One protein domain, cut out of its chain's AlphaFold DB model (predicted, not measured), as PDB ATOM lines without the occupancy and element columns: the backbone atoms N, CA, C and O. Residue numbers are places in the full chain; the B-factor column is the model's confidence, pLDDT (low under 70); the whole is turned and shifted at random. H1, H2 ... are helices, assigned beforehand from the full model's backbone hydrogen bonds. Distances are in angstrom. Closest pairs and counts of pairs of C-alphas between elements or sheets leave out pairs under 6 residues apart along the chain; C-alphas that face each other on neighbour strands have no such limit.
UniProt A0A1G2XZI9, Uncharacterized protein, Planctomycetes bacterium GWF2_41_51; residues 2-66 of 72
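Overview. This is residues 2 to 66 of the 72 residues of an uncharacterized protein of Planctomycetes bacterium GWF2_41_51 (UniProt A0A1G2XZI9). Picture one long helix, H1, whose first half, residues 2 to 15, sticks out as a bare arm, while beside its other half the chain folds back in the short helix H2 and then turns again into H3. H3 packs on H2 and heads the same way as H1, with little contact to H1 itself, and a last short turn, H4, sits just past the end of H1. The printed part has 65 residues with four named helices, in the order H1, H2, H3, H4, and no named strand; the class is all helix. The whole is loose, with a radius of gyration of the C-alphas of 15.3 A, and it spans 57 by 21 by 17 A, the arm of H1 making much of the length.

Arrangement. Start at the first printed residue, in H1, residues 2 to 30: its residues 2 to 15 stand free, with no C-alpha 8 or more residues away along the chain within 10 A. Look next at H2, residues 34 to 40, which H1 touches with residues 20 to 28 alone; the closest C-alphas are those of Trp 24 and Ala 37, 6.5 A apart. H1 and H2 run opposite ways at a steep tilt of 41 degrees and form a helical hairpin. Go on to H3, residues 45 to 56, which touches H2 with residues 45 to 50 alone; here the closest C-alphas are those of Ile 40 and Gly 46, 4.5 A apart. H2 and H3 run opposite ways at a steep tilt of 52 degrees. H1 and H3 run the same way at a shallow tilt of 30 degrees, close but not clearly touching: their closest C-alphas, those of Ala 30 and Leu 54, are 7.9 A apart. Last comes H4, residues 60 to 64, which H1 only just touches, with residues 29 to 30 alone and 3 pairs of C-alphas within 8 A; the closest are those of Ala 30 and Ile 61, 6.2 A apart. H4 is apart from both H2 and H3. In the backbone of H1 and H3 each O i to N i+4 pair is within hydrogen-bond range, whereas H2 has 0 of 3 such pairs but 4 of 4 O i to N i+3 pairs within range, and H4 has 0 of 1 and 1 of 2.

Along the chain. Find C-alpha 2 at (14.138, -11.012, -6.697); from there H1 runs 42.6 A to C-alpha 30 at (11.468, -51.507, 6.346), with y falling along the way. H2 begins at Gly 34 and ends at Ile 40, 10.7 A from first to last C-alpha. H3 begins at C-alpha 45, at (22.364, -42.505, -7.623), and runs 16.4 A to Phe 56. H4 goes from Pro 60 to C-alpha 64 at (9.555, -61.102, 12.482), 6.8 A from first to last C-alpha.

Size, cuts and confidence. The two C-alphas farthest apart are those of the first and last printed residues, Val 2 and Val 66, 57.6 A apart. Without the free residues 2 to 15, the body of 51 residues spans 36 by 18 by 15 A, with a radius of gyration of 11.2 A. The printed part has no cut, and its three links, H1 to H2, H2 to H3 and H3 to H4, are tight. Read the B-factor column for the model's confidence: the mean pLDDT of the printed part is 73.9, and residues 27 to 46, residue 58 and residues 60 to 66 are under 70.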
ATOM      1  N   VAL A   2      13.297 -10.342  -7.720       87.44
ATOM      2  CA  VAL A   2      14.138 -11.012  -6.697       87.44
ATOM      3  C   VAL A   2      13.342 -11.834  -5.664       87.44
ATOM      4  O   VAL A   2      13.738 -12.936  -5.307       87.44
ATOM      5  N   VAL A   3      12.175 -11.341  -5.233       90.75
ATOM      6  CA  VAL A   3      11.314 -12.037  -4.254       90.75
ATOM      7  C   VAL A   3      10.812 -13.388  -4.781       90.75
ATOM      8  O   VAL A   3      10.815 -14.370  -4.049       90.75
ATOM      9  N   PHE A   4      10.454 -13.471  -6.066       89.12
ATOM     10  CA  PHE A   4      10.042 -14.731  -6.692       89.12
ATOM     11  C   PHE A   4      11.174 -15.763  -6.697       89.12
ATOM     12  O   PHE A   4      10.929 -16.931  -6.415       89.12
ATOM     13  N   PHE A   5      12.413 -15.324  -6.946       89.06
ATOM     14  CA  PHE A   5      13.596 -16.184  -6.873       89.06
ATOM     15  C   PHE A   5      13.840 -16.722  -5.459       89.06
ATOM     16  O   PHE A   5      14.127 -17.906  -5.306       89.06
ATOM     17  N   LEU A   6      13.675 -15.890  -4.426       91.12
ATOM     18  CA  LEU A   6      13.805 -16.326  -3.030       91.12
ATOM     19  C   LEU A   6      12.742 -17.360  -2.648       91.12
ATOM     20  O   LEU A   6      13.074 -18.376  -2.043       91.12
ATOM     21  N   ILE A   7      11.486 -17.145  -3.045       92.38
ATOM     22  CA  ILE A   7      10.399 -18.101  -2.786       92.38
ATOM     23  C   ILE A   7      10.694 -19.438  -3.472       92.38
ATOM     24  O   ILE A   7      10.592 -20.486  -2.836       92.38
ATOM     25  N   PHE A   8      11.119 -19.412  -4.738       91.62
ATOM     26  CA  PHE A   8      11.484 -20.626  -5.470       91.62
ATOM     27  C   PHE A   8      12.665 -21.364  -4.834       91.62
ATOM     28  O   PHE A   8      12.632 -22.589  -4.728       91.62
ATOM     29  N   ALA A   9      13.687 -20.636  -4.378       89.69
ATOM     30  CA  ALA A   9      14.851 -21.222  -3.720       89.69
ATOM     31  C   ALA A   9      14.473 -21.906  -2.396       89.69
ATOM     32  O   ALA A   9      14.852 -23.055  -2.164       89.69
ATOM     33  N   VAL A  10      13.674 -21.241  -1.556       92.81
ATOM     34  CA  VAL A  10      13.194 -21.805  -0.283       92.81
ATOM     35  C   VAL A  10      12.286 -23.010  -0.528       92.81
ATOM     36  O   VAL A  10      12.433 -24.037   0.135       92.81
ATOM     37  N   PHE A  11      11.387 -22.924  -1.510       93.19
ATOM     38  CA  PHE A  11      10.497 -24.027  -1.862       93.19
ATOM     39  C   PHE A  11      11.274 -25.236  -2.400       93.19
ATOM     40  O   PHE A  11      11.031 -26.363  -1.975       93.19
ATOM     41  N   GLY A  12      12.265 -25.012  -3.267       87.19
ATOM     42  CA  GLY A  12      13.155 -26.065  -3.757       87.19
ATOM     43  C   GLY A  12      13.911 -26.762  -2.623       87.19
ATOM     44  O   GLY A  12      13.967 -27.992  -2.581       87.19
ATOM     45  N   LEU A  13      14.417 -25.992  -1.656       88.00
ATOM     46  CA  LEU A  13      15.101 -26.536  -0.484       88.00
ATOM     47  C   LEU A  13      14.153 -27.361   0.403       88.00
ATOM     48  O   LEU A  13      14.500 -28.467   0.820       88.00
ATOM     49  N   ALA A  14      12.931 -26.869   0.628       89.31
ATOM     50  CA  ALA A  14      11.903 -27.582   1.378       89.31
ATOM     51  C   ALA A  14      11.533 -28.920   0.716       89.31
ATOM     52  O   ALA A  14      11.432 -29.936   1.401       89.31
ATOM     53  N   VAL A  15      11.403 -28.954  -0.616       86.50
ATOM     54  CA  VAL A  15      11.120 -30.190  -1.364       86.50
ATOM     55  C   VAL A  15      12.249 -31.211  -1.202       86.50
ATOM     56  O   VAL A  15      11.976 -32.395  -1.005       86.50
ATOM     57  N   ILE A  16      13.513 -30.782  -1.253       82.25
ATOM     58  CA  ILE A  16      14.670 -31.676  -1.070       82.25
ATOM     59  C   ILE A  16      14.666 -32.286   0.337       82.25
ATOM     60  O   ILE A  16      14.780 -33.508   0.481       82.25
ATOM     61  N   LEU A  17      14.472 -31.458   1.366       83.44
ATOM     62  CA  LEU A  17      14.388 -31.908   2.759       83.44
ATOM     63  C   LEU A  17      13.205 -32.860   2.976       83.44
ATOM     64  O   LEU A  17      13.343 -33.883   3.644       83.44
ATOM     65  N   PHE A  18      12.058 -32.567   2.363       85.06
ATOM     66  CA  PHE A  18      10.871 -33.412   2.452       85.06
ATOM     67  C   PHE A  18      11.089 -34.784   1.803       85.06
ATOM     68  O   PHE A  18      10.730 -35.806   2.389       85.06
ATOM     69  N   LYS A  19      11.743 -34.837   0.632       78.75
ATOM     70  CA  LYS A  19      12.119 -36.109  -0.004       78.75
ATOM     71  C   LYS A  19      13.046 -36.935   0.885       78.75
ATOM     72  O   LYS A  19      12.822 -38.136   1.024       78.75
ATOM     73  N   LEU A  20      14.052 -36.302   1.490       78.19
ATOM     74  CA  LEU A  20      14.980 -36.961   2.413       78.19
ATOM     75  C   LEU A  20      14.237 -37.537   3.627       78.19
ATOM     76  O   LEU A  20      14.464 -38.686   4.011       78.19
ATOM     77  N   PHE A  21      13.306 -36.765   4.191       80.75
ATOM     78  CA  PHE A  21      12.493 -37.187   5.326       80.75
ATOM     79  C   PHE A  21      11.582 -38.378   4.993       80.75
ATOM     80  O   PHE A  21      11.553 -39.348   5.754       80.75
ATOM     81  N   LEU A  22      10.877 -38.350   3.851       79.19
ATOM     82  CA  LEU A  22      10.052 -39.483   3.402       79.19
ATOM     83  C   LEU A  22      10.882 -40.758   3.294       79.19
ATOM     84  O   LEU A  22      10.494 -41.806   3.811       79.19
ATOM     85  N   TRP A  23      12.039 -40.646   2.647       72.56
ATOM     86  CA  TRP A  23      12.951 -41.757   2.447       72.56
ATOM     87  C   TRP A  23      13.427 -42.364   3.768       72.56
ATOM     88  O   TRP A  23      13.322 -43.578   3.958       72.56
ATOM     89  N   TRP A  24      13.866 -41.529   4.717       70.62
ATOM     90  CA  TRP A  24      14.221 -41.974   6.067       70.62
ATOM     91  C   TRP A  24      13.063 -42.741   6.704       70.62
ATOM     92  O   TRP A  24      13.250 -43.817   7.288       70.62
ATOM     93  N   LYS A  25      11.838 -42.221   6.567       75.88
ATOM     94  CA  LYS A  25      10.676 -42.863   7.170       75.88
ATOM     95  C   LYS A  25      10.394 -44.245   6.582       75.88
ATOM     96  O   LYS A  25      10.051 -45.149   7.349       75.88
ATOM     97  N   ILE A  26      10.572 -44.429   5.275       74.62
ATOM     98  CA  ILE A  26      10.392 -45.726   4.608       74.62
ATOM     99  C   ILE A  26      11.439 -46.738   5.094       74.62
ATOM    100  O   ILE A  26      11.080 -47.860   5.437       74.62
ATOM    101  N   PHE A  27      12.705 -46.347   5.240       69.88
ATOM    102  CA  PHE A  27      13.735 -47.243   5.778       69.88
ATOM    103  C   PHE A  27      13.485 -47.683   7.212       69.88
ATOM    104  O   PHE A  27      13.629 -48.862   7.540       69.88
ATOM    105  N   SER A  28      13.063 -46.741   8.056       68.75
ATOM    106  CA  SER A  28      12.680 -47.032   9.436       68.75
ATOM    107  C   SER A  28      11.498 -48.008   9.492       68.75
ATOM    108  O   SER A  28      11.446 -48.848  10.388       68.75
ATOM    109  N   LYS A  29      10.575 -47.941   8.520       64.88
ATOM    110  CA  LYS A  29       9.468 -48.899   8.362       64.88
ATOM    111  C   LYS A  29       9.920 -50.245   7.798       64.88
ATOM    112  O   LYS A  29       9.334 -51.247   8.175       64.88
ATOM    113  N   ALA A  30      10.927 -50.279   6.928       69.81
ATOM    114  CA  ALA A  30      11.468 -51.507   6.346       69.81
ATOM    115  C   ALA A  30      12.422 -52.256   7.298       69.81
ATOM    116  O   ALA A  30      12.798 -53.386   7.011       69.81
ATOM    117  N   GLY A  31      12.791 -51.667   8.443       62.72
ATOM    118  CA  GLY A  31      13.678 -52.285   9.437       62.72
ATOM    119  C   GLY A  31      15.165 -52.219   9.074       62.72
ATOM    120  O   GLY A  31      15.970 -52.940   9.660       62.72
ATOM    121  N   TYR A  32      15.530 -51.357   8.121       65.12
ATOM    122  CA  TYR A  32      16.916 -51.109   7.730       65.12
ATOM    123  C   TYR A  32      17.591 -50.075   8.641       65.12
ATOM    124  O   TYR A  32      16.962 -49.136   9.129       65.12
ATOM    125  N   SER A  33      18.901 -50.246   8.849       60.66
ATOM    126  CA  SER A  33      19.756 -49.288   9.558       60.66
ATOM    127  C   SER A  33      19.767 -47.929   8.848       60.66
ATOM    128  O   SER A  33      19.879 -47.863   7.621       60.66
ATOM    129  N   GLY A  34      19.740 -46.841   9.628       58.59
ATOM    130  CA  GLY A  34      19.882 -45.463   9.138       58.59
ATOM    131  C   GLY A  34      21.172 -45.203   8.349       58.59
ATOM    132  O   GLY A  34      21.267 -44.181   7.679       58.59
ATOM    133  N   ALA A  35      22.130 -46.141   8.342       58.97
ATOM    134  CA  ALA A  35      23.304 -46.118   7.468       58.97
ATOM    135  C   ALA A  35      22.947 -46.082   5.970       58.97
ATOM    136  O   ALA A  35      23.698 -45.522   5.179       58.97
ATOM    137  N   PHE A  36      21.779 -46.585   5.562       60.22
ATOM    138  CA  PHE A  36      21.324 -46.415   4.181       60.22
ATOM    139  C   PHE A  36      20.985 -44.956   3.819       60.22
ATOM    140  O   PHE A  36      21.005 -44.602   2.641       60.22
ATOM    141  N   ALA A  37      20.737 -44.080   4.801       58.72
ATOM    142  CA  ALA A  37      20.541 -42.653   4.547       58.72
ATOM    143  C   ALA A  37      21.815 -41.977   4.004       58.72
ATOM    144  O   ALA A  37      21.708 -40.992   3.277       58.72
ATOM    145  N   PHE A  38      23.007 -42.541   4.258       59.31
ATOM    146  CA  PHE A  38      24.252 -42.068   3.639       59.31
ATOM    147  C   PHE A  38      24.255 -42.237   2.114       59.31
ATOM    148  O   PHE A  38      24.869 -41.423   1.430       59.31
ATOM    149  N   LEU A  39      23.534 -43.220   1.551       62.22
ATOM    150  CA  LEU A  39      23.415 -43.342   0.092       62.22
ATOM    151  C   LEU A  39      22.586 -42.206  -0.520       62.22
ATOM    152  O   LEU A  39      22.849 -41.818  -1.654       62.22
ATOM    153  N   ILE A  40      21.630 -41.628   0.217       61.91
ATOM    154  CA  ILE A  40      20.813 -40.502  -0.271       61.91
ATOM    155  C   ILE A  40      21.624 -39.204  -0.372       61.91
ATOM    156  O   ILE A  40      21.241 -38.306  -1.124       61.91
ATOM    157  N   LEU A  41      22.783 -39.121   0.297       60.25
ATOM    158  CA  LEU A  41      23.726 -38.011   0.131       60.25
ATOM    159  C   LEU A  41      24.149 -37.835  -1.339       60.25
ATOM    160  O   LEU A  41      24.500 -36.731  -1.749       60.25
ATOM    161  N   VAL A  42      24.045 -38.898  -2.147       67.69
ATOM    162  CA  VAL A  42      24.113 -38.833  -3.608       67.69
ATOM    163  C   VAL A  42      22.678 -38.809  -4.162       67.69
ATOM    164  O   VAL A  42      22.089 -39.864  -4.387       67.69
ATOM    165  N   PRO A  43      22.069 -37.635  -4.409       56.94
ATOM    166  CA  PRO A  43      20.626 -37.517  -4.649       56.94
ATOM    167  C   PRO A  43      20.129 -38.251  -5.904       56.94
ATOM    168  O   PRO A  43      18.969 -38.657  -5.948       56.94
ATOM    169  N   PHE A  44      20.989 -38.445  -6.909       61.06
ATOM    170  CA  PHE A  44      20.636 -39.125  -8.159       61.06
ATOM    171  C   PHE A  44      20.813 -40.643  -8.076       61.06
ATOM    172  O   PHE A  44      19.891 -41.407  -8.346       61.06
ATOM    173  N   VAL A  45      22.001 -41.082  -7.663       68.12
ATOM    174  CA  VAL A  45      22.364 -42.505  -7.623       68.12
ATOM    175  C   VAL A  45      21.774 -43.181  -6.385       68.12
ATOM    176  O   VAL A  45      21.298 -44.311  -6.456       68.12
ATOM    177  N   GLY A  46      21.711 -42.457  -5.268       69.56
ATOM    178  CA  GLY A  46      21.116 -42.903  -4.018       69.56
ATOM    179  C   GLY A  46      19.642 -43.245  -4.158       69.56
ATOM    180  O   GLY A  46      19.242 -44.332  -3.771       69.56
ATOM    181  N   ASN A  47      18.826 -42.378  -4.767       70.50
ATOM    182  CA  ASN A  47      17.397 -42.678  -4.929       70.50
ATOM    183  C   ASN A  47      17.173 -43.979  -5.712       70.50
ATOM    184  O   ASN A  47      16.363 -44.803  -5.300       70.50
ATOM    185  N   LEU A  48      17.923 -44.177  -6.803       74.75
ATOM    186  CA  LEU A  48      17.797 -45.355  -7.658       74.75
ATOM    187  C   LEU A  48      18.249 -46.634  -6.947       74.75
ATOM    188  O   LEU A  48      17.492 -47.601  -6.908       74.75
ATOM    189  N   ILE A  49      19.445 -46.627  -6.341       76.25
ATOM    190  CA  ILE A  49      19.963 -47.788  -5.600       76.25
ATOM    191  C   ILE A  49      18.980 -48.186  -4.515       76.25
ATOM    192  O   ILE A  49      18.697 -49.365  -4.323       76.25
ATOM    193  N   VAL A  50      18.445 -47.207  -3.801       73.31
ATOM    194  CA  VAL A  50      17.587 -47.531  -2.688       73.31
ATOM    195  C   VAL A  50      16.220 -48.036  -3.156       73.31
ATOM    196  O   VAL A  50      15.670 -48.948  -2.542       73.31
ATOM    197  N   LEU A  51      15.687 -47.523  -4.264       74.12
ATOM    198  CA  LEU A  51      14.481 -48.080  -4.874       74.12
ATOM    199  C   LEU A  51      14.712 -49.546  -5.276       74.12
ATOM    200  O   LEU A  51      13.872 -50.393  -4.983       74.12
ATOM    201  N   CYS A  52      15.889 -49.874  -5.823       78.25
ATOM    202  CA  CYS A  52      16.290 -51.258  -6.077       78.25
ATOM    203  C   CYS A  52      16.391 -52.084  -4.785       78.25
ATOM    204  O   CYS A  52      15.877 -53.196  -4.739       78.25
ATOM    205  N   VAL A  53      16.997 -51.561  -3.718       76.00
ATOM    206  CA  VAL A  53      17.091 -52.271  -2.431       76.00
ATOM    207  C   VAL A  53      15.705 -52.501  -1.831       76.00
ATOM    208  O   VAL A  53      15.406 -53.611  -1.424       76.00
ATOM    209  N   LEU A  54      14.815 -51.510  -1.811       76.50
ATOM    210  CA  LEU A  54      13.451 -51.706  -1.314       76.50
ATOM    211  C   LEU A  54      12.653 -52.704  -2.159       76.50
ATOM    212  O   LEU A  54      11.877 -53.468  -1.593       76.50
ATOM    213  N   ALA A  55      12.825 -52.693  -3.482       77.56
ATOM    214  CA  ALA A  55      12.079 -53.564  -4.387       77.56
ATOM    215  C   ALA A  55      12.585 -55.016  -4.385       77.56
ATOM    216  O   ALA A  55      11.777 -55.938  -4.443       77.56
ATOM    217  N   PHE A  56      13.905 -55.224  -4.335       73.38
ATOM    218  CA  PHE A  56      14.523 -56.547  -4.481       73.38
ATOM    219  C   PHE A  56      15.019 -57.156  -3.168       73.38
ATOM    220  O   PHE A  56      15.274 -58.357  -3.116       73.38
ATOM    221  N   SER A  57      15.193 -56.363  -2.110       70.94
ATOM    222  CA  SER A  57      15.706 -56.875  -0.842       70.94
ATOM    223  C   SER A  57      14.590 -57.411   0.048       70.94
ATOM    224  O   SER A  57      13.492 -56.859   0.101       70.94
ATOM    225  N   ASN A  58      14.878 -58.476   0.792       67.69
ATOM    226  CA  ASN A  58      13.925 -59.069   1.721       67.69
ATOM    227  C   ASN A  58      13.748 -58.175   2.957       67.69
ATOM    228  O   ASN A  58      14.725 -57.830   3.626       67.69
ATOM    229  N   TRP A  59      12.509 -57.794   3.269       75.12
ATOM    230  CA  TRP A  59      12.236 -56.861   4.361       75.12
ATOM    231  C   TRP A  59      12.312 -57.583   5.715       75.12
ATOM    232  O   TRP A  59      11.474 -58.450   5.982       75.12
ATOM    233  N   PRO A  60      13.240 -57.208   6.620       65.06
ATOM    234  CA  PRO A  60      13.404 -57.885   7.909       65.06
ATOM    235  C   PRO A  60      12.162 -57.804   8.811       65.06
ATOM    236  O   PRO A  60      12.021 -58.610   9.729       65.06
ATOM    237  N   ILE A  61      11.237 -56.866   8.560       66.38
ATOM    238  CA  ILE A  61       9.987 -56.775   9.331       66.38
ATOM    239  C   ILE A  61       9.061 -57.959   9.062       66.38
ATOM    240  O   ILE A  61       8.357 -58.391   9.971       66.38
ATOM    241  N   LEU A  62       9.059 -58.479   7.830       68.62
ATOM    242  CA  LEU A  62       8.194 -59.592   7.443       68.62
ATOM    243  C   LEU A  62       8.641 -60.875   8.148       68.62
ATOM    244  O   LEU A  62       7.819 -61.625   8.663       68.62
ATOM    245  N   SER A  63       9.956 -61.075   8.253       63.97
ATOM    246  CA  SER A  63      10.558 -62.231   8.925       63.97
ATOM    247  C   SER A  63      10.252 -62.294  10.424       63.97
ATOM    248  O   SER A  63      10.272 -63.374  11.001       63.97
ATOM    249  N   ARG A  64       9.943 -61.158  11.062       59.97
ATOM    250  CA  ARG A  64       9.555 -61.102  12.482       59.97
ATOM    251  C   ARG A  64       8.076 -61.405  12.726       59.97
ATOM    252  O   ARG A  64       7.717 -61.721  13.854       59.97
ATOM    253  N   ALA A  65       7.232 -61.268  11.704       65.56
ATOM    254  CA  ALA A  65       5.787 -61.455  11.810       65.56
ATOM    255  C   ALA A  65       5.340 -62.904  11.558       65.56
ATOM    256  O   ALA A  65       4.161 -63.199  11.727       65.56
ATOM    257  N   VAL A  66       6.249 -63.804  11.163       66.81
ATOM    258  CA  VAL A  66       5.945 -65.231  11.005       66.81
ATOM    259  C   VAL A  66       5.960 -65.894  12.391       66.81
ATOM    260  O   VAL A  66       7.038 -66.016  12.979       66.81
TER     261      VAL A  66